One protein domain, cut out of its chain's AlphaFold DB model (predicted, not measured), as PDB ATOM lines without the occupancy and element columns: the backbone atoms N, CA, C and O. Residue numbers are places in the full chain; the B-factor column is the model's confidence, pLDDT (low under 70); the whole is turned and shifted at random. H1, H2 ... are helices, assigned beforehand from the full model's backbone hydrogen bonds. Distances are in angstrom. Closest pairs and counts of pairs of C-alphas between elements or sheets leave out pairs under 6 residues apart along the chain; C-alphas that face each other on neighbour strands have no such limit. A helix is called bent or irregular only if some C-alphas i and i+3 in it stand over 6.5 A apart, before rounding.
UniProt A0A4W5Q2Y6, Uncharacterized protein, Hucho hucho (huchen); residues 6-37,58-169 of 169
ATOM      1  N   GLN A   6      26.368 -66.137 -29.522       28.98
ATOM      2  CA  GLN A   6      25.739 -65.448 -30.656       28.98
ATOM      3  C   GLN A   6      25.047 -66.426 -31.617       28.98
ATOM      4  O   GLN A   6      23.940 -66.137 -32.051       28.98
ATOM      5  N   GLY A   7      25.606 -67.619 -31.856       26.59
ATOM      6  CA  GLY A   7      24.998 -68.624 -32.746       26.59
ATOM      7  C   GLY A   7      23.668 -69.204 -32.244       26.59
ATOM      8  O   GLY A   7      22.807 -69.560 -33.040       26.59
ATOM      9  N   ILE A   8      23.454 -69.229 -30.925       27.94
ATOM     10  CA  ILE A   8      22.197 -69.697 -30.324       27.94
ATOM     11  C   ILE A   8      21.104 -68.625 -30.470       27.94
ATOM     12  O   ILE A   8      19.950 -68.948 -30.719       27.94
ATOM     13  N   LYS A   9      21.455 -67.334 -30.426       29.06
ATOM     14  CA  LYS A   9      20.482 -66.232 -30.504       29.06
ATOM     15  C   LYS A   9      19.768 -66.132 -31.866       29.06
ATOM     16  O   LYS A   9      18.644 -65.649 -31.907       29.06
ATOM     17  N   TYR A  10      20.371 -66.641 -32.947       33.59
ATOM     18  CA  TYR A  10      19.785 -66.653 -34.301       33.59
ATOM     19  C   TYR A  10      19.040 -67.952 -34.660       33.59
ATOM     20  O   TYR A  10      18.318 -67.999 -35.658       33.59
ATOM     21  N   PHE A  11      19.162 -68.996 -33.833       30.64
ATOM     22  CA  PHE A  11      18.452 -70.267 -34.020       30.64
ATOM     23  C   PHE A  11      17.046 -70.258 -33.388       30.64
ATOM     24  O   PHE A  11      16.141 -70.934 -33.864       30.64
ATOM     25  N   PHE A  12      16.832 -69.446 -32.347       31.00
ATOM     26  CA  PHE A  12      15.555 -69.338 -31.622       31.00
ATOM     27  C   PHE A  12      14.408 -68.578 -32.338       31.00
ATOM     28  O   PHE A  12      13.257 -68.973 -32.143       31.00
ATOM     29  N   PRO A  13      14.635 -67.551 -33.187       43.41
ATOM     30  CA  PRO A  13      13.541 -66.796 -33.811       43.41
ATOM     31  C   PRO A  13      12.658 -67.617 -34.766       43.41
ATOM     32  O   PRO A  13      11.481 -67.311 -34.913       43.41
ATOM     33  N   SER A  14      13.188 -68.670 -35.410       47.22
ATOM     34  CA  SER A  14      12.396 -69.542 -36.302       47.22
ATOM     35  C   SER A  14      11.465 -70.474 -35.539       47.22
ATOM     36  O   SER A  14      10.339 -70.678 -35.980       47.22
ATOM     37  N   LEU A  15      11.913 -71.037 -34.412       45.75
ATOM     38  CA  LEU A  15      11.063 -71.890 -33.582       45.75
ATOM     39  C   LEU A  15       9.966 -71.052 -32.923       45.75
ATOM     40  O   LEU A  15       8.802 -71.419 -32.990       45.75
ATOM     41  N   TYR A  16      10.330 -69.876 -32.403       53.56
ATOM     42  CA  TYR A  16       9.395 -68.940 -31.786       53.56
ATOM     43  C   TYR A  16       8.361 -68.412 -32.788       53.56
ATOM     44  O   TYR A  16       7.166 -68.465 -32.523       53.56
ATOM     45  N   GLY A  17       8.783 -67.977 -33.979       54.91
ATOM     46  CA  GLY A  17       7.860 -67.548 -35.032       54.91
ATOM     47  C   GLY A  17       6.905 -68.662 -35.477       54.91
ATOM     48  O   GLY A  17       5.700 -68.443 -35.596       54.91
ATOM     49  N   MET A  18       7.411 -69.887 -35.646       57.75
ATOM     50  CA  MET A  18       6.584 -71.047 -36.007       57.75
ATOM     51  C   MET A  18       5.646 -71.488 -34.876       57.75
ATOM     52  O   MET A  18       4.506 -71.856 -35.151       57.75
ATOM     53  N   GLU A  19       6.070 -71.411 -33.612       60.97
ATOM     54  CA  GLU A  19       5.212 -71.638 -32.440       60.97
ATOM     55  C   GLU A  19       4.048 -70.647 -32.404       60.97
ATOM     56  O   GLU A  19       2.928 -71.021 -32.064       60.97
ATOM     57  N   LYS A  20       4.267 -69.399 -32.820       63.34
ATOM     58  CA  LYS A  20       3.203 -68.394 -32.894       63.34
ATOM     59  C   LYS A  20       2.264 -68.589 -34.071       63.34
ATOM     60  O   LYS A  20       1.054 -68.471 -33.884       63.34
ATOM     61  N   VAL A  21       2.785 -68.959 -35.243       58.97
ATOM     62  CA  VAL A  21       1.957 -69.396 -36.380       58.97
ATOM     63  C   VAL A  21       1.105 -70.599 -35.967       58.97
ATOM     64  O   VAL A  21      -0.090 -70.633 -36.246       58.97
ATOM     65  N   SER A  22       1.684 -71.555 -35.236       59.66
ATOM     66  CA  SER A  22       0.976 -72.726 -34.710       59.66
ATOM     67  C   SER A  22      -0.061 -72.357 -33.640       59.66
ATOM     68  O   SER A  22      -1.189 -72.844 -33.692       59.66
ATOM     69  N   SER A  23       0.264 -71.449 -32.718       64.75
ATOM     70  CA  SER A  23      -0.669 -70.922 -31.713       64.75
ATOM     71  C   SER A  23      -1.847 -70.198 -32.364       64.75
ATOM     72  O   SER A  23      -2.989 -70.396 -31.955       64.75
ATOM     73  N   PHE A  24      -1.597 -69.401 -33.402       63.88
ATOM     74  CA  PHE A  24      -2.650 -68.734 -34.159       63.88
ATOM     75  C   PHE A  24      -3.497 -69.733 -34.957       63.88
ATOM     76  O   PHE A  24      -4.723 -69.667 -34.923       63.88
ATOM     77  N   ALA A  25      -2.875 -70.731 -35.588       61.81
ATOM     78  CA  ALA A  25      -3.596 -71.832 -36.219       61.81
ATOM     79  C   ALA A  25      -4.528 -72.547 -35.228       61.81
ATOM     80  O   ALA A  25      -5.672 -72.827 -35.574       61.81
ATOM     81  N   ALA A  26      -4.086 -72.755 -33.985       63.81
ATOM     82  CA  ALA A  26      -4.914 -73.344 -32.939       63.81
ATOM     83  C   ALA A  26      -6.119 -72.463 -32.557       63.81
ATOM     84  O   ALA A  26      -7.186 -72.996 -32.268       63.81
ATOM     85  N   THR A  27      -6.000 -71.130 -32.613       62.06
ATOM     86  CA  THR A  27      -7.156 -70.224 -32.428       62.06
ATOM     87  C   THR A  27      -8.157 -70.276 -33.586       62.06
ATOM     88  O   THR A  27      -9.315 -69.917 -33.412       62.06
ATOM     89  N   ILE A  28      -7.728 -70.774 -34.748       59.81
ATOM     90  CA  ILE A  28      -8.555 -70.988 -35.942       59.81
ATOM     91  C   ILE A  28      -9.131 -72.422 -35.967       59.81
ATOM     92  O   ILE A  28      -9.952 -72.738 -36.822       59.81
ATOM     93  N   ASN A  29      -8.775 -73.297 -35.014       56.25
ATOM     94  CA  ASN A  29      -9.289 -74.672 -34.949       56.25
ATOM     95  C   ASN A  29     -10.827 -74.811 -34.947       56.25
ATOM     96  O   ASN A  29     -11.295 -75.799 -35.502       56.25
ATOM     97  N   PRO A  30     -11.648 -73.871 -34.439       55.62
ATOM     98  CA  PRO A  30     -13.100 -73.972 -34.617       55.62
ATOM     99  C   PRO A  30     -13.530 -74.043 -36.098       55.62
ATOM    100  O   PRO A  30     -14.434 -74.800 -36.436       55.62
ATOM    101  N   LEU A  31     -12.803 -73.371 -37.007       52.78
ATOM    102  CA  LEU A  31     -12.992 -73.519 -38.459       52.78
ATOM    103  C   LEU A  31     -12.507 -74.890 -38.983       52.78
ATOM    104  O   LEU A  31     -12.980 -75.346 -40.019       52.78
ATOM    105  N   PHE A  32     -11.568 -75.567 -38.306       49.06
ATOM    106  CA  PHE A  32     -11.129 -76.928 -38.666       49.06
ATOM    107  C   PHE A  32     -12.189 -77.992 -38.358       49.06
ATOM    108  O   PHE A  32     -12.326 -78.935 -39.142       49.06
ATOM    109  N   ASP A  33     -12.913 -77.866 -37.244       47.16
ATOM    110  CA  ASP A  33     -13.901 -78.872 -36.829       47.16
ATOM    111  C   ASP A  33     -15.092 -78.930 -37.796       47.16
ATOM    112  O   ASP A  33     -15.609 -80.009 -38.077       47.16
ATOM    113  N   ILE A  34     -15.440 -77.802 -38.422       45.06
ATOM    114  CA  ILE A  34     -16.460 -77.731 -39.482       45.06
ATOM    115  C   ILE A  34     -15.957 -78.338 -40.803       45.06
ATOM    116  O   ILE A  34     -16.724 -78.921 -41.563       45.06
ATOM    117  N   VAL A  35     -14.652 -78.246 -41.086       41.28
ATOM    118  CA  VAL A  35     -14.058 -78.558 -42.403       41.28
ATOM    119  C   VAL A  35     -13.538 -79.992 -42.531       41.28
ATOM    120  O   VAL A  35     -13.361 -80.488 -43.645       41.28
ATOM    121  N   THR A  36     -13.311 -80.711 -41.427       42.16
ATOM    122  CA  THR A  36     -12.685 -82.050 -41.485       42.16
ATOM    123  C   THR A  36     -13.568 -83.107 -42.181       42.16
ATOM    124  O   THR A  36     -13.060 -84.145 -42.603       42.16
ATOM    125  N   ALA A  37     -14.858 -82.834 -42.413       37.16
ATOM    126  CA  ALA A  37     -15.753 -83.734 -43.142       37.16
ATOM    127  C   ALA A  37     -15.746 -83.560 -44.677       37.16
ATOM    128  O   ALA A  37     -16.108 -84.498 -45.388       37.16
ATOM    129  N   ALA A  58       3.888 -70.514 -51.584       89.12
ATOM    130  CA  ALA A  58       5.190 -69.924 -51.282       89.12
ATOM    131  C   ALA A  58       5.590 -70.119 -49.812       89.12
ATOM    132  O   ALA A  58       6.738 -70.468 -49.539       89.12
ATOM    133  N   PHE A  59       4.644 -69.993 -48.877       85.12
ATOM    134  CA  PHE A  59       4.879 -70.302 -47.464       85.12
ATOM    135  C   PHE A  59       5.323 -71.759 -47.254       85.12
ATOM    136  O   PHE A  59       6.349 -71.998 -46.616       85.12
ATOM    137  N   LYS A  60       4.604 -72.739 -47.819       83.81
ATOM    138  CA  LYS A  60       4.989 -74.159 -47.719       83.81
ATOM    139  C   LYS A  60       6.382 -74.409 -48.290       83.81
ATOM    140  O   LYS A  60       7.198 -75.042 -47.627       83.81
ATOM    141  N   THR A  61       6.670 -73.862 -49.472       87.12
ATOM    142  CA  THR A  61       7.986 -73.975 -50.113       87.12
ATOM    143  C   THR A  61       9.088 -73.408 -49.223       87.12
ATOM    144  O   THR A  61      10.110 -74.062 -49.035       87.12
ATOM    145  N   MET A  62       8.876 -72.234 -48.619       88.19
ATOM    146  CA  MET A  62       9.826 -71.640 -47.677       88.19
ATOM    147  C   MET A  62      10.084 -72.570 -46.484       88.19
ATOM    148  O   MET A  62      11.239 -72.802 -46.132       88.19
ATOM    149  N   VAL A  63       9.034 -73.127 -45.868       78.44
ATOM    150  CA  VAL A  63       9.171 -74.047 -44.725       78.44
ATOM    151  C   VAL A  63       9.939 -75.309 -45.119       78.44
ATOM    152  O   VAL A  63      10.888 -75.682 -44.429       78.44
ATOM    153  N   GLU A  64       9.583 -75.939 -46.238       81.62
ATOM    154  CA  GLU A  64      10.262 -77.133 -46.758       81.62
ATOM    155  C   GLU A  64      11.744 -76.858 -47.064       81.62
ATOM    156  O   GLU A  64      12.618 -77.661 -46.727       81.62
ATOM    157  N   GLN A  65      12.052 -75.701 -47.656       85.12
ATOM    158  CA  GLN A  65      13.423 -75.294 -47.961       85.12
ATOM    159  C   GLN A  65      14.240 -75.013 -46.699       85.12
ATOM    160  O   GLN A  65      15.370 -75.481 -46.613       85.12
ATOM    161  N   ILE A  66      13.679 -74.326 -45.698       80.75
ATOM    162  CA  ILE A  66      14.350 -74.087 -44.409       80.75
ATOM    163  C   ILE A  66      14.630 -75.408 -43.685       80.75
ATOM    164  O   ILE A  66      15.701 -75.570 -43.106       80.75
ATOM    165  N   GLN A  67      13.691 -76.358 -43.723       77.69
ATOM    166  CA  GLN A  67      13.882 -77.681 -43.123       77.69
ATOM    167  C   GLN A  67      15.014 -78.459 -43.798       77.69
ATOM    168  O   GLN A  67      15.756 -79.175 -43.126       77.69
ATOM    169  N   LYS A  68      15.141 -78.330 -45.121       85.75
ATOM    170  CA  LYS A  68      16.120 -79.076 -45.914       85.75
ATOM    171  C   LYS A  68      17.502 -78.416 -45.954       85.75
ATOM    172  O   LYS A  68      18.500 -79.130 -45.956       85.75
ATOM    173  N   TYR A  69      17.547 -77.086 -45.989       90.31
ATOM    174  CA  TYR A  69      18.744 -76.263 -46.184       90.31
ATOM    175  C   TYR A  69      18.709 -75.019 -45.270       90.31
ATOM    176  O   TYR A  69      18.451 -73.904 -45.733       90.31
ATOM    177  N   PRO A  70      18.932 -75.166 -43.953       84.75
ATOM    178  CA  PRO A  70      18.784 -74.066 -42.995       84.75
ATOM    179  C   PRO A  70      19.655 -72.835 -43.292       84.75
ATOM    180  O   PRO A  70      19.303 -71.721 -42.906       84.75
ATOM    181  N   GLU A  71      20.780 -73.010 -43.984       88.38
ATOM    182  CA  GLU A  71      21.708 -71.951 -44.382       88.38
ATOM    183  C   GLU A  71      21.117 -70.960 -45.396       88.38
ATOM    184  O   GLU A  71      21.534 -69.805 -45.433       88.38
ATOM    185  N   GLY A  72      20.129 -71.380 -46.195       87.19
ATOM    186  CA  GLY A  72      19.465 -70.536 -47.193       87.19
ATOM    187  C   GLY A  72      18.304 -69.706 -46.642       87.19
ATOM    188  O   GLY A  72      17.644 -68.995 -47.401       87.19
ATOM    189  N   ARG A  73      18.041 -69.789 -45.330       83.62
ATOM    190  CA  ARG A  73      16.846 -69.256 -44.661       83.62
ATOM    191  C   ARG A  73      16.487 -67.828 -45.057       83.62
ATOM    192  O   ARG A  73      15.340 -67.586 -45.417       83.62
ATOM    193  N   GLU A  74      17.436 -66.898 -44.971       86.75
ATOM    194  CA  GLU A  74      17.173 -65.482 -45.263       86.75
ATOM    195  C   GLU A  74      16.707 -65.286 -46.712       86.75
ATOM    196  O   GLU A  74      15.772 -64.532 -46.974       86.75
ATOM    197  N   GLY A  75      17.292 -66.036 -47.653       90.00
ATOM    198  CA  GLY A  75      16.885 -66.020 -49.055       90.00
ATOM    199  C   GLY A  75      15.478 -66.576 -49.273       90.00
ATOM    200  O   GLY A  75      14.703 -65.992 -50.029       90.00
ATOM    201  N   TYR A  76      15.121 -67.666 -48.589       89.88
ATOM    202  CA  TYR A  76      13.789 -68.274 -48.692       89.88
ATOM    203  C   TYR A  76      12.700 -67.385 -48.086       89.88
ATOM    204  O   TYR A  76      11.628 -67.241 -48.673       89.88
ATOM    205  N   MET A  77      12.989 -66.750 -46.947       88.12
ATOM    206  CA  MET A  77      12.097 -65.776 -46.312       88.12
ATOM    207  C   MET A  77      11.869 -64.559 -47.211       88.12
ATOM    208  O   MET A  77      10.724 -64.168 -47.428       88.12
ATOM    209  N   ALA A  78      12.937 -64.019 -47.807       89.75
ATOM    210  CA  ALA A  78      12.832 -62.908 -48.748       89.75
ATOM    211  C   ALA A  78      12.020 -63.273 -50.002       89.75
ATOM    212  O   ALA A  78      11.262 -62.447 -50.507       89.75
ATOM    213  N   GLU A  79      12.150 -64.500 -50.514       92.94
ATOM    214  CA  GLU A  79      11.367 -64.941 -51.670       92.94
ATOM    215  C   GLU A  79       9.882 -65.103 -51.340       92.94
ATOM    216  O   GLU A  79       9.029 -64.621 -52.085       92.94
ATOM    217  N   PHE A  80       9.562 -65.708 -50.193       90.62
ATOM    218  CA  PHE A  80       8.186 -65.771 -49.711       90.62
ATOM    219  C   PHE A  80       7.578 -64.372 -49.553       90.62
ATOM    220  O   PHE A  80       6.476 -64.134 -50.048       90.62
ATOM    221  N   GLN A  81       8.312 -63.436 -48.946       90.81
ATOM    222  CA  GLN A  81       7.869 -62.052 -48.788       90.81
ATOM    223  C   GLN A  81       7.541 -61.404 -50.142       90.81
ATOM    224  O   GLN A  81       6.457 -60.846 -50.311       90.81
ATOM    225  N   ARG A  82       8.425 -61.544 -51.142       92.62
ATOM    226  CA  ARG A  82       8.188 -61.013 -52.498       92.62
ATOM    227  C   ARG A  82       6.936 -61.595 -53.142       92.62
ATOM    228  O   ARG A  82       6.191 -60.859 -53.790       92.62
ATOM    229  N   VAL A  83       6.713 -62.903 -53.005       92.00
ATOM    230  CA  VAL A  83       5.504 -63.552 -53.530       92.00
ATOM    231  C   VAL A  83       4.261 -63.009 -52.828       92.00
ATOM    232  O   VAL A  83       3.302 -62.649 -53.508       92.00
ATOM    233  N   TYR A  84       4.301 -62.877 -51.499       89.19
ATOM    234  CA  TYR A  84       3.185 -62.359 -50.709       89.19
ATOM    235  C   TYR A  84       2.761 -60.953 -51.152       89.19
ATOM    236  O   TYR A  84       1.588 -60.719 -51.459       89.19
ATOM    237  N   GLU A  85       3.729 -60.042 -51.270       90.25
ATOM    238  CA  GLU A  85       3.519 -58.647 -51.676       90.25
ATOM    239  C   GLU A  85       3.046 -58.526 -53.134       90.25
ATOM    240  O   GLU A  85       2.110 -57.776 -53.434       90.25
ATOM    241  N   ARG A  86       3.644 -59.295 -54.059       89.62
ATOM    242  CA  ARG A  86       3.235 -59.320 -55.475       89.62
ATOM    243  C   ARG A  86       1.775 -59.740 -55.624       89.62
ATOM    244  O   ARG A  86       1.043 -59.165 -56.435       89.62
ATOM    245  N   ASP A  87       1.343 -60.697 -54.813       87.38
ATOM    246  CA  ASP A  87       0.016 -61.302 -54.884       87.38
ATOM    247  C   ASP A  87      -1.021 -60.527 -54.051       87.38
ATOM    248  O   ASP A  87      -1.973 -61.090 -53.518       87.38
ATOM    249  N   LYS A  88      -0.876 -59.195 -54.027       79.75
ATOM    250  CA  LYS A  88      -1.787 -58.220 -53.408       79.75
ATOM    251  C   LYS A  88      -1.731 -58.137 -51.883       79.75
ATOM    252  O   LYS A  88      -2.629 -57.517 -51.321       79.75
ATOM    253  N   ASP A  89      -0.685 -58.648 -51.235       82.25
ATOM    254  CA  ASP A  89      -0.484 -58.483 -49.787       82.25
ATOM    255  C   ASP A  89      -1.764 -58.884 -49.011       82.25
ATOM    256  O   ASP A  89      -2.380 -59.913 -49.317       82.25
ATOM    257  N   THR A  90      -2.237 -58.058 -48.075       78.88
ATOM    258  CA  THR A  90      -3.471 -58.309 -47.317       78.88
ATOM    259  C   THR A  90      -4.759 -58.050 -48.101       78.88
ATOM    260  O   THR A  90      -5.824 -58.499 -47.671       78.88
ATOM    261  N   LEU A  91      -4.705 -57.357 -49.247       78.69
ATOM    262  CA  LEU A  91      -5.899 -56.944 -49.996       78.69
ATOM    263  C   LEU A  91      -6.716 -58.150 -50.462       78.69
ATOM    264  O   LEU A  91      -7.945 -58.076 -50.481       78.69
ATOM    265  N   ALA A  92      -6.057 -59.252 -50.826       78.50
ATOM    266  CA  ALA A  92      -6.753 -60.468 -51.231       78.50
ATOM    267  C   ALA A  92      -7.604 -61.034 -50.086       78.50
ATOM    268  O   ALA A  92      -8.786 -61.308 -50.279       78.50
ATOM    269  N   LEU A  93      -7.029 -61.124 -48.884       79.00
ATOM    270  CA  LEU A  93      -7.715 -61.648 -47.706       79.00
ATOM    271  C   LEU A  93      -8.795 -60.689 -47.180       79.00
ATOM    272  O   LEU A  93      -9.884 -61.132 -46.821       79.00
ATOM    273  N   ASP A  94      -8.525 -59.380 -47.170       80.69
ATOM    274  CA  ASP A  94      -9.497 -58.355 -46.764       80.69
ATOM    275  C   ASP A  94     -10.701 -58.308 -47.731       80.69
ATOM    276  O   ASP A  94     -11.844 -58.231 -47.286       80.69
ATOM    277  N   THR A  95     -10.468 -58.423 -49.043       77.69
ATOM    278  CA  THR A  95     -11.545 -58.429 -50.051       77.69
ATOM    279  C   THR A  95     -12.377 -59.707 -49.981       77.69
ATOM    280  O   THR A  95     -13.603 -59.656 -50.071       77.69
ATOM    281  N   TYR A  96     -11.719 -60.851 -49.783       74.69
ATOM    282  CA  TYR A  96     -12.399 -62.129 -49.596       74.69
ATOM    283  C   TYR A  96     -13.281 -62.119 -48.338       74.69
ATOM    284  O   TYR A  96     -14.426 -62.558 -48.380       74.69
ATOM    285  N   TYR A  97     -12.789 -61.525 -47.243       74.38
ATOM    286  CA  TYR A  97     -13.582 -61.272 -46.038       74.38
ATOM    287  C   TYR A  97     -14.833 -60.434 -46.326       74.38
ATOM    288  O   TYR A  97     -15.933 -60.857 -45.974       74.38
ATOM    289  N   SER A  98     -14.687 -59.277 -46.979       74.50
ATOM    290  CA  SER A  98     -15.828 -58.407 -47.291       74.50
ATOM    291  C   SER A  98     -16.896 -59.117 -48.123       74.50
ATOM    292  O   SER A  98     -18.068 -59.038 -47.771       74.50
ATOM    293  N   SER A  99     -16.507 -59.872 -49.156       71.69
ATOM    294  CA  SER A  99     -17.452 -60.633 -49.994       71.69
ATOM    295  C   SER A  99     -18.303 -61.605 -49.168       71.69
ATOM    296  O   SER A  99     -19.525 -61.602 -49.291       71.69
ATOM    297  N   VAL A 100     -17.701 -62.360 -48.244       69.75
ATOM    298  CA  VAL A 100     -18.434 -63.331 -47.411       69.75
ATOM    299  C   VAL A 100     -19.405 -62.656 -46.439       69.75
ATOM    300  O   VAL A 100     -20.514 -63.144 -46.207       69.75
ATOM    301  N   ILE A 101     -19.013 -61.518 -45.867       67.88
ATOM    302  CA  ILE A 101     -19.869 -60.790 -44.927       67.88
ATOM    303  C   ILE A 101     -21.019 -60.075 -45.650       67.88
ATOM    304  O   ILE A 101     -22.138 -60.055 -45.134       67.88
ATOM    305  N   GLU A 102     -20.776 -59.525 -46.839       67.00
ATOM    306  CA  GLU A 102     -21.745 -58.719 -47.594       67.00
ATOM    307  C   GLU A 102     -22.728 -59.558 -48.430       67.00
ATOM    308  O   GLU A 102     -23.840 -59.104 -48.706       67.00
ATOM    309  N   GLU A 103     -22.378 -60.786 -48.814       60.38
ATOM    310  CA  GLU A 103     -23.254 -61.631 -49.631       60.38
ATOM    311  C   GLU A 103     -24.420 -62.238 -48.822       60.38
ATOM    312  O   GLU A 103     -24.227 -63.011 -47.883       60.38
ATOM    313  N   ASN A 104     -25.654 -61.917 -49.233       50.22
ATOM    314  CA  ASN A 104     -26.903 -62.579 -48.825       50.22
ATOM    315  C   ASN A 104     -27.308 -63.615 -49.887       50.22
ATOM    316  O   ASN A 104     -28.323 -63.452 -50.566       50.22
ATOM    317  N   GLN A 105     -26.480 -64.635 -50.120       48.00
ATOM    318  CA  GLN A 105     -26.789 -65.652 -51.128       48.00
ATOM    319  C   GLN A 105     -27.573 -66.816 -50.510       48.00
ATOM    320  O   GLN A 105     -27.101 -67.490 -49.601       48.00
ATOM    321  N   THR A 106     -28.773 -67.061 -51.038       43.16
ATOM    322  CA  THR A 106     -29.560 -68.278 -50.803       43.16
ATOM    323  C   THR A 106     -28.940 -69.427 -51.598       43.16
ATOM    324  O   THR A 106     -28.865 -69.343 -52.827       43.16
ATOM    325  N   PHE A 107     -28.495 -70.489 -50.928       47.19
ATOM    326  CA  PHE A 107     -27.894 -71.664 -51.568       47.19
ATOM    327  C   PHE A 107     -28.737 -72.922 -51.348       47.19
ATOM    328  O   PHE A 107     -29.358 -73.077 -50.303       47.19
ATOM    329  N   GLU A 108     -28.721 -73.832 -52.326       52.81
ATOM    330  CA  GLU A 108     -29.176 -75.217 -52.151       52.81
ATOM    331  C   GLU A 108     -28.214 -75.969 -51.212       52.81
ATOM    332  O   GLU A 108     -27.005 -75.737 -51.262       52.81
ATOM    333  N   GLN A 109     -28.734 -76.873 -50.376       55.75
ATOM    334  CA  GLN A 109     -28.022 -77.487 -49.243       55.75
ATOM    335  C   GLN A 109     -26.654 -78.096 -49.597       55.75
ATOM    336  O   GLN A 109     -25.633 -77.686 -49.041       55.75
ATOM    337  N   ASP A 110     -26.590 -78.973 -50.602       54.16
ATOM    338  CA  ASP A 110     -25.334 -79.615 -51.027       54.16
ATOM    339  C   ASP A 110     -24.324 -78.620 -51.636       54.16
ATOM    340  O   ASP A 110     -23.101 -78.796 -51.563       54.16
ATOM    341  N   VAL A 111     -24.823 -77.547 -52.257       62.12
ATOM    342  CA  VAL A 111     -23.996 -76.466 -52.813       62.12
ATOM    343  C   VAL A 111     -23.469 -75.573 -51.689       62.12
ATOM    344  O   VAL A 111     -22.344 -75.075 -51.785       62.12
ATOM    345  N   MET A 112     -24.243 -75.398 -50.618       65.56
ATOM    346  CA  MET A 112     -23.876 -74.602 -49.456       65.56
ATOM    347  C   MET A 112     -22.758 -75.256 -48.649       65.56
ATOM    348  O   MET A 112     -21.740 -74.609 -48.424       65.56
ATOM    349  N   GLU A 113     -22.888 -76.531 -48.274       64.06
ATOM    350  CA  GLU A 113     -21.868 -77.225 -47.471       64.06
ATOM    351  C   GLU A 113     -20.497 -77.200 -48.159       64.06
ATOM    352  O   GLU A 113     -19.459 -76.908 -47.550       64.06
ATOM    353  N   LYS A 114     -20.494 -77.424 -49.478       67.38
ATOM    354  CA  LYS A 114     -19.282 -77.377 -50.295       67.38
ATOM    355  C   LYS A 114     -18.682 -75.972 -50.362       67.38
ATOM    356  O   LYS A 114     -17.459 -75.830 -50.310       67.38
ATOM    357  N   LYS A 115     -19.517 -74.933 -50.446       68.12
ATOM    358  CA  LYS A 115     -19.071 -73.534 -50.415       68.12
ATOM    359  C   LYS A 115     -18.543 -73.126 -49.042       68.12
ATOM    360  O   LYS A 115     -17.461 -72.554 -48.986       68.12
ATOM    361  N   CYS A 116     -19.227 -73.462 -47.950       68.19
ATOM    362  CA  CYS A 116     -18.762 -73.199 -46.585       68.19
ATOM    363  C   CYS A 116     -17.392 -73.840 -46.333       68.19
ATOM    364  O   CYS A 116     -16.483 -73.181 -45.829       68.19
ATOM    365  N   SER A 117     -17.204 -75.080 -46.792       70.38
ATOM    366  CA  SER A 117     -15.927 -75.794 -46.688       70.38
ATOM    367  C   SER A 117     -14.808 -75.125 -47.493       70.38
ATOM    368  O   SER A 117     -13.687 -74.971 -47.004       70.38
ATOM    369  N   GLN A 118     -15.103 -74.683 -48.722       75.38
ATOM    370  CA  GLN A 118     -14.154 -73.931 -49.548       75.38
ATOM    371  C   GLN A 118     -13.773 -72.598 -48.888       75.38
ATOM    372  O   GLN A 118     -12.582 -72.334 -48.722       75.38
ATOM    373  N   LEU A 119     -14.758 -71.807 -48.455       73.06
ATOM    374  CA  LEU A 119     -14.555 -70.518 -47.789       73.06
ATOM    375  C   LEU A 119     -13.676 -70.672 -46.540       73.06
ATOM    376  O   LEU A 119     -12.675 -69.970 -46.389       73.06
ATOM    377  N   ALA A 120     -14.006 -71.628 -45.671       73.44
ATOM    378  CA  ALA A 120     -13.256 -71.890 -44.449       73.44
ATOM    379  C   ALA A 120     -11.811 -72.320 -44.741       73.44
ATOM    380  O   ALA A 120     -10.874 -71.839 -44.097       73.44
ATOM    381  N   ASN A 121     -11.602 -73.160 -45.760       75.62
ATOM    382  CA  ASN A 121     -10.261 -73.550 -46.186       75.62
ATOM    383  C   ASN A 121      -9.444 -72.354 -46.708       75.62
ATOM    384  O   ASN A 121      -8.279 -72.217 -46.332       75.62
ATOM    385  N   ILE A 122     -10.035 -71.475 -47.527       81.75
ATOM    386  CA  ILE A 122      -9.352 -70.282 -48.049       81.75
ATOM    387  C   ILE A 122      -8.988 -69.310 -46.921       81.75
ATOM    388  O   ILE A 122      -7.841 -68.865 -46.856       81.75
ATOM    389  N   PHE A 123      -9.905 -69.028 -45.989       78.75
ATOM    390  CA  PHE A 123      -9.590 -68.179 -44.835       78.75
ATOM    391  C   PHE A 123      -8.474 -68.764 -43.988       78.75
ATOM    392  O   PHE A 123      -7.548 -68.045 -43.622       78.75
ATOM    393  N   ARG A 124      -8.515 -70.069 -43.715       78.00
ATOM    394  CA  ARG A 124      -7.476 -70.746 -42.943       78.00
ATOM    395  C   ARG A 124      -6.101 -70.560 -43.576       78.00
ATOM    396  O   ARG A 124      -5.171 -70.137 -42.889       78.00
ATOM    397  N   ILE A 125      -5.957 -70.875 -44.864       80.25
ATOM    398  CA  ILE A 125      -4.648 -70.788 -45.524       80.25
ATOM    399  C   ILE A 125      -4.203 -69.325 -45.663       80.25
ATOM    400  O   ILE A 125      -3.023 -69.036 -45.475       80.25
ATOM    401  N   GLY A 126      -5.129 -68.387 -45.891       85.75
ATOM    402  CA  GLY A 126      -4.835 -66.956 -45.953       85.75
ATOM    403  C   GLY A 126      -4.356 -66.388 -44.616       85.75
ATOM    404  O   GLY A 126      -3.340 -65.699 -44.571       85.75
ATOM    405  N   LEU A 127      -5.023 -66.742 -43.515       82.06
ATOM    406  CA  LEU A 127      -4.669 -66.328 -42.154       82.06
ATOM    407  C   LEU A 127      -3.327 -66.915 -41.695       82.06
ATOM    408  O   LEU A 127      -2.504 -66.196 -41.131       82.06
ATOM    409  N   MET A 128      -3.074 -68.198 -41.977       79.56
ATOM    410  CA  MET A 128      -1.770 -68.822 -41.719       79.56
ATOM    411  C   MET A 128      -0.648 -68.097 -42.464       79.56
ATOM    412  O   MET A 128       0.402 -67.813 -41.889       79.56
ATOM    413  N   THR A 129      -0.885 -67.775 -43.736       83.25
ATOM    414  CA  THR A 129       0.117 -67.124 -44.582       83.25
ATOM    415  C   THR A 129       0.361 -65.674 -44.167       83.25
ATOM    416  O   THR A 129       1.511 -65.245 -44.138       83.25
ATOM    417  N   LEU A 130      -0.687 -64.942 -43.771       87.06
ATOM    418  CA  LEU A 130      -0.563 -63.601 -43.195       87.06
ATOM    419  C   LEU A 130       0.311 -63.614 -41.938       87.06
ATOM    420  O   LEU A 130       1.260 -62.845 -41.853       87.06
ATOM    421  N   MET A 131       0.039 -64.517 -40.991       82.81
ATOM    422  CA  MET A 131       0.837 -64.620 -39.766       82.81
ATOM    423  C   MET A 131       2.303 -64.957 -40.075       82.81
ATOM    424  O   MET A 131       3.210 -64.377 -39.484       82.81
ATOM    425  N   ALA A 132       2.554 -65.849 -41.038       78.81
ATOM    426  CA  ALA A 132       3.912 -66.164 -41.477       78.81
ATOM    427  C   ALA A 132       4.628 -64.946 -42.087       78.81
ATOM    428  O   ALA A 132       5.810 -64.736 -41.821       78.81
ATOM    429  N   TYR A 133       3.925 -64.131 -42.876       85.62
ATOM    430  CA  TYR A 133       4.454 -62.892 -43.449       85.62
ATOM    431  C   TYR A 133       4.780 -61.850 -42.373       85.62
ATOM    432  O   TYR A 133       5.879 -61.300 -42.382       85.62
ATOM    433  N   THR A 134       3.888 -61.648 -41.401       82.00
ATOM    434  CA  THR A 134       4.116 -60.757 -40.250       82.00
ATOM    435  C   THR A 134       5.352 -61.172 -39.455       82.00
ATOM    436  O   THR A 134       6.195 -60.334 -39.149       82.00
ATOM    437  N   VAL A 135       5.516 -62.474 -39.197       80.88
ATOM    438  CA  VAL A 135       6.708 -63.019 -38.528       80.88
ATOM    439  C   VAL A 135       7.977 -62.772 -39.349       80.88
ATOM    440  O   VAL A 135       9.000 -62.397 -38.783       80.88
ATOM    441  N   VAL A 136       7.935 -62.979 -40.671       83.38
ATOM    442  CA  VAL A 136       9.089 -62.759 -41.563       83.38
ATOM    443  C   VAL A 136       9.505 -61.291 -41.606       83.38
ATOM    444  O   VAL A 136      10.698 -61.004 -41.671       83.38
ATOM    445  N   ARG A 137       8.544 -60.370 -41.537       83.88
ATOM    446  CA  ARG A 137       8.804 -58.930 -41.493       83.88
ATOM    447  C   ARG A 137       9.165 -58.397 -40.107       83.88
ATOM    448  O   ARG A 137       9.511 -57.226 -40.001       83.88
ATOM    449  N   GLU A 138       9.107 -59.240 -39.076       77.06
ATOM    450  CA  GLU A 138       9.237 -58.830 -37.671       77.06
ATOM    451  C   GLU A 138       8.207 -57.746 -37.272       77.06
ATOM    452  O   GLU A 138       8.469 -56.908 -36.410       77.06
ATOM    453  N   ASP A 139       7.031 -57.769 -37.907       78.25
ATOM    454  CA  ASP A 139       5.927 -56.830 -37.679       78.25
ATOM    455  C   ASP A 139       5.082 -57.225 -36.441       78.25
ATOM    456  O   ASP A 139       5.260 -58.290 -35.843       78.25
ATOM    457  N   ASP A 140       4.136 -56.363 -36.040       81.56
ATOM    458  CA  ASP A 140       3.298 -56.571 -34.851       81.56
ATOM    459  C   ASP A 140       2.237 -57.673 -35.054       81.56
ATOM    460  O   ASP A 140       1.158 -57.492 -35.623       81.56
ATOM    461  N   GLU A 141       2.544 -58.858 -34.542       80.56
ATOM    462  CA  GLU A 141       1.653 -60.017 -34.554       80.56
ATOM    463  C   GLU A 141       0.434 -59.874 -33.626       80.56
ATOM    464  O   GLU A 141      -0.585 -60.541 -33.846       80.56
ATOM    465  N   VAL A 142       0.532 -59.060 -32.567       81.38
ATOM    466  CA  VAL A 142      -0.581 -58.805 -31.641       81.38
ATOM    467  C   VAL A 142      -1.634 -57.983 -32.364       81.38
ATOM    468  O   VAL A 142      -2.805 -58.351 -32.332       81.38
ATOM    469  N   GLU A 143      -1.219 -56.965 -33.118       82.75
ATOM    470  CA  GLU A 143      -2.117 -56.178 -33.968       82.75
ATOM    471  C   GLU A 143      -2.866 -57.067 -34.975       82.75
ATOM    472  O   GLU A 143      -4.088 -56.967 -35.129       82.75
ATOM    473  N   VAL A 144      -2.161 -57.997 -35.627       80.12
ATOM    474  CA  VAL A 144      -2.779 -58.959 -36.555       80.12
ATOM    475  C   VAL A 144      -3.807 -59.833 -35.840       80.12
ATOM    476  O   VAL A 144      -4.901 -60.054 -36.371       80.12
ATOM    477  N   ARG A 145      -3.490 -60.317 -34.637       78.94
ATOM    478  CA  ARG A 145      -4.403 -61.140 -33.836       78.94
ATOM    479  C   ARG A 145      -5.644 -60.356 -33.420       78.94
ATOM    480  O   ARG A 145      -6.748 -60.854 -33.623       78.94
ATOM    481  N   ASP A 146      -5.476 -59.139 -32.919       84.44
ATOM    482  CA  ASP A 146      -6.572 -58.275 -32.477       84.44
ATOM    483  C   ASP A 146      -7.483 -57.870 -33.646       84.44
ATOM    484  O   ASP A 146      -8.703 -57.787 -33.491       84.44
ATOM    485  N   LYS A 147      -6.921 -57.697 -34.852       83.81
ATOM    486  CA  LYS A 147      -7.698 -57.465 -36.080       83.81
ATOM    487  C   LYS A 147      -8.498 -58.700 -36.495       83.81
ATOM    488  O   LYS A 147      -9.664 -58.571 -36.877       83.81
ATOM    489  N   TRP A 148      -7.872 -59.877 -36.515       83.19
ATOM    490  CA  TRP A 148      -8.442 -61.055 -37.177       83.19
ATOM    491  C   TRP A 148      -9.237 -61.983 -36.263       83.19
ATOM    492  O   TRP A 148     -10.180 -62.592 -36.757       83.19
ATOM    493  N   ALA A 149      -8.960 -62.040 -34.960       81.62
ATOM    494  CA  ALA A 149      -9.758 -62.822 -34.011       81.62
ATOM    495  C   ALA A 149     -11.268 -62.488 -34.076       81.62
ATOM    496  O   ALA A 149     -12.051 -63.389 -34.386       81.62
ATOM    497  N   PRO A 150     -11.711 -61.218 -33.944       81.94
ATOM    498  CA  PRO A 150     -13.136 -60.890 -34.043       81.94
ATOM    499  C   PRO A 150     -13.707 -61.071 -35.460       81.94
ATOM    500  O   PRO A 150     -14.920 -61.178 -35.636       81.94
ATOM    501  N   ARG A 151     -12.869 -61.078 -36.506       82.12
ATOM    502  CA  ARG A 151     -13.312 -61.350 -37.885       82.12
ATOM    503  C   ARG A 151     -13.552 -62.836 -38.116       82.12
ATOM    504  O   ARG A 151     -14.521 -63.176 -38.783       82.12
ATOM    505  N   VAL A 152     -12.707 -63.697 -37.550       77.56
ATOM    506  CA  VAL A 152     -12.888 -65.154 -37.576       77.56
ATOM    507  C   VAL A 152     -14.201 -65.534 -36.897       77.56
ATOM    508  O   VAL A 152     -14.974 -66.281 -37.484       77.56
ATOM    509  N   GLU A 153     -14.513 -64.946 -35.741       79.25
ATOM    510  CA  GLU A 153     -15.802 -65.156 -35.063       79.25
ATOM    511  C   GLU A 153     -17.001 -64.744 -35.934       79.25
ATOM    512  O   GLU A 153     -18.003 -65.453 -35.995       79.25
ATOM    513  N   LYS A 154     -16.897 -63.624 -36.662       79.75
ATOM    514  CA  LYS A 154     -17.956 -63.173 -37.584       79.75
ATOM    515  C   LYS A 154     -18.136 -64.099 -38.781       79.75
ATOM    516  O   LYS A 154     -19.272 -64.365 -39.158       79.75
ATOM    517  N   ILE A 155     -17.039 -64.569 -39.380       74.88
ATOM    518  CA  ILE A 155     -17.083 -65.550 -40.476       74.88
ATOM    519  C   ILE A 155     -17.764 -66.826 -39.980       74.88
ATOM    520  O   ILE A 155     -18.659 -67.334 -40.649       74.88
ATOM    521  N   GLN A 156     -17.366 -67.298 -38.798       72.06
ATOM    522  CA  GLN A 156     -17.916 -68.490 -38.168       72.06
ATOM    523  C   GLN A 156     -19.431 -68.365 -37.968       72.06
ATOM    524  O   GLN A 156     -20.188 -69.185 -38.475       72.06
ATOM    525  N   ALA A 157     -19.887 -67.270 -37.354       80.12
ATOM    526  CA  ALA A 157     -21.311 -67.014 -37.155       80.12
ATOM    527  C   ALA A 157     -22.104 -66.973 -38.476       80.12
ATOM    528  O   ALA A 157     -23.202 -67.517 -38.550       80.12
ATOM    529  N   LYS A 158     -21.542 -66.368 -39.531       72.88
ATOM    530  CA  LYS A 158     -22.144 -66.342 -40.878       72.88
ATOM    531  C   LYS A 158     -22.245 -67.738 -41.501       72.88
ATOM    532  O   LYS A 158     -23.229 -68.031 -42.172       72.88
ATOM    533  N   MET A 159     -21.232 -68.584 -41.308       71.25
ATOM    534  CA  MET A 159     -21.253 -69.971 -41.783       71.25
ATOM    535  C   MET A 159     -22.310 -70.792 -41.043       71.25
ATOM    536  O   MET A 159     -23.078 -71.496 -41.692       71.25
ATOM    537  N   ASP A 160     -22.396 -70.649 -39.721       73.94
ATOM    538  CA  ASP A 160     -23.390 -71.342 -38.896       73.94
ATOM    539  C   ASP A 160     -24.819 -70.894 -39.238       73.94
ATOM    540  O   ASP A 160     -25.722 -71.721 -39.338       73.94
ATOM    541  N   GLU A 161     -25.028 -69.596 -39.486       75.06
ATOM    542  CA  GLU A 161     -26.314 -69.058 -39.941       75.06
ATOM    543  C   GLU A 161     -26.732 -69.658 -41.286       75.06
ATOM    544  O   GLU A 161     -27.883 -70.069 -41.444       75.06
ATOM    545  N   ALA A 162     -25.807 -69.736 -42.248       69.06
ATOM    546  CA  ALA A 162     -26.081 -70.351 -43.539       69.06
ATOM    547  C   ALA A 162     -26.482 -71.824 -43.362       69.06
ATOM    548  O   ALA A 162     -27.537 -72.229 -43.845       69.06
ATOM    549  N   LEU A 163     -25.702 -72.603 -42.604       67.12
ATOM    550  CA  LEU A 163     -25.991 -74.019 -42.347       67.12
ATOM    551  C   LEU A 163     -27.351 -74.219 -41.659       67.12
ATOM    552  O   LEU A 163     -28.126 -75.079 -42.074       67.12
ATOM    553  N   ALA A 164     -27.697 -73.385 -40.677       71.69
ATOM    554  CA  ALA A 164     -28.990 -73.452 -39.995       71.69
ATOM    555  C   ALA A 164     -30.181 -73.182 -40.936       71.69
ATOM    556  O   ALA A 164     -31.247 -73.777 -40.774       71.69
ATOM    557  N   GLN A 165     -30.015 -72.319 -41.947       65.19
ATOM    558  CA  GLN A 165     -31.043 -72.094 -42.974       65.19
ATOM    559  C   GLN A 165     -31.277 -73.328 -43.864       65.19
ATOM    560  O   GLN A 165     -32.352 -73.447 -44.450       65.19
ATOM    561  N   CYS A 166     -30.318 -74.254 -43.946       61.38
ATOM    562  CA  CYS A 166     -30.481 -75.525 -44.655       61.38
ATOM    563  C   CYS A 166     -31.202 -76.599 -43.842       61.38
ATOM    564  O   CYS A 166     -31.915 -77.404 -44.427       61.38
ATOM    565  N   GLU A 167     -31.042 -76.625 -42.518       57.97
ATOM    566  CA  GLU A 167     -31.689 -77.628 -41.655       57.97
ATOM    567  C   GLU A 167     -33.189 -77.360 -41.436       57.97
ATOM    568  O   GLU A 167     -33.932 -78.251 -41.025       57.97
ATOM    569  N   GLY A 168     -33.638 -76.126 -41.689       52.50
ATOM    570  CA  GLY A 168     -35.019 -75.678 -41.488       52.50
ATOM    571  C   GLY A 168     -35.971 -75.854 -42.680       52.50
ATOM    572  O   GLY A 168     -37.114 -75.406 -42.564       52.50
ATOM    573  N   ASN A 169     -35.527 -76.454 -43.794       43.16
ATOM    574  CA  ASN A 169     -36.328 -76.699 -45.008       43.16
ATOM    575  C   ASN A 169     -36.686 -78.177 -45.198       43.16
ATOM    576  O   ASN A 169     -35.776 -79.029 -45.116       43.16
TER     577      ASN A 169
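What this domain is: This is residues 6 to 37 and 58 to 169 of the 169 residues of an uncharacterized protein of Hucho hucho (huchen) (UniProt A0A4W5Q2Y6). Picture a rod built on two long helices, H7 and H8, side by side as a hairpin. H2 and H3 run along H7, H6 packs beside the hairpin, and the short hairpin H4 and H5 packs on the end of H7 where H7 turns to H8. There are 144 residues printed, with eight named helices, H1 to H8 in order, and no named strand: the class is all helix. The whole is only just loose, close to compact, with a radius of gyration of the C-alphas of 17.5 A and spans of 64 by 28 by 27 A.

How they stand to each other: Begin at H1, residues 6 to 9, which touches no helix and meets H2, residues 12 to 27, only through their link. H7, residues 109 to 136, is the hub and touches five helices. With its residues 124 to 135 alone it touches H2, closest at the C-alphas of Gly 17 and Val 135, 5.8 A, opposite ways at a shallow tilt of 24 degrees. H3, residues 29 to 35, touches residues 117 to 124 of H7 alone; the closest C-alphas, of Val 35 and Ser 117, are 5.4 A apart. The hairpin of H4, residues 58 to 68, and H5, residues 70 to 86, is closest at the C-alphas of Met 62 and Tyr 76, 5.3 A. Residues 77 to 84 of H5 alone touch residues 133 to 136 of H7 alone, at a steep tilt of 56 degrees, closest at the C-alphas of Met 77 and Val 136, 6.4 A. H6, residues 91 to 102, and H8, residues 141 to 167, form with H7 an up and down bundle, each helix running against the one before. H6 only just touches H7, with 3 pairs of C-alphas within 8 A, by residue 93 alone against residues 123 to 127; Leu 93 and Gly 126 have the closest C-alphas, 6.3 A apart. H7 and H8, a hairpin, touch at a shallow tilt of 4 degrees, closest at the C-alphas of Gln 109 and Cys 166, 5.6 A. H2, H4 and H6 have every O i to N i+4 pair within hydrogen-bond range; H3 has 1 of 3, and 2 of 4 O i to N i+3 pairs, H5 11 of 13, H7 23 of 24 and H8 21 of 23, while H1 is too short for such a pair.

Where its parts are: Find C-alpha 6 at (25.739, -65.448, -30.656), where H1 begins; H2 then runs 22.7 A. H5, 24.8 A long, has a kink of 25 degrees near residue 77 and is irregular, with C-alphas 71 and 74 7.9 A apart. From C-alpha 109 at (-28.022, -77.487, -49.243), H7 runs 40.7 A. H8 runs 38.4 A to C-alpha 167 at (-31.689, -77.628, -41.655), with a kink of 29 degrees near residue 148; it is only just irregular, with C-alphas 147 and 150 6.7 A apart.

The domain as a whole: The two C-alphas farthest apart, of Gln 6 and Asn 169, are 64.7 A apart. Residues 38 to 57 are cut out; look across the gap and C-alphas 37 and 58 are 26.4 A apart. Of the links that are printed whole, H6 to H7 is short and the others are tight. The mean pLDDT of the printed part is 70.7, and residues 6 to 37, 100 to 116, 162 to 163 and 165 to 169 of this model are under 70.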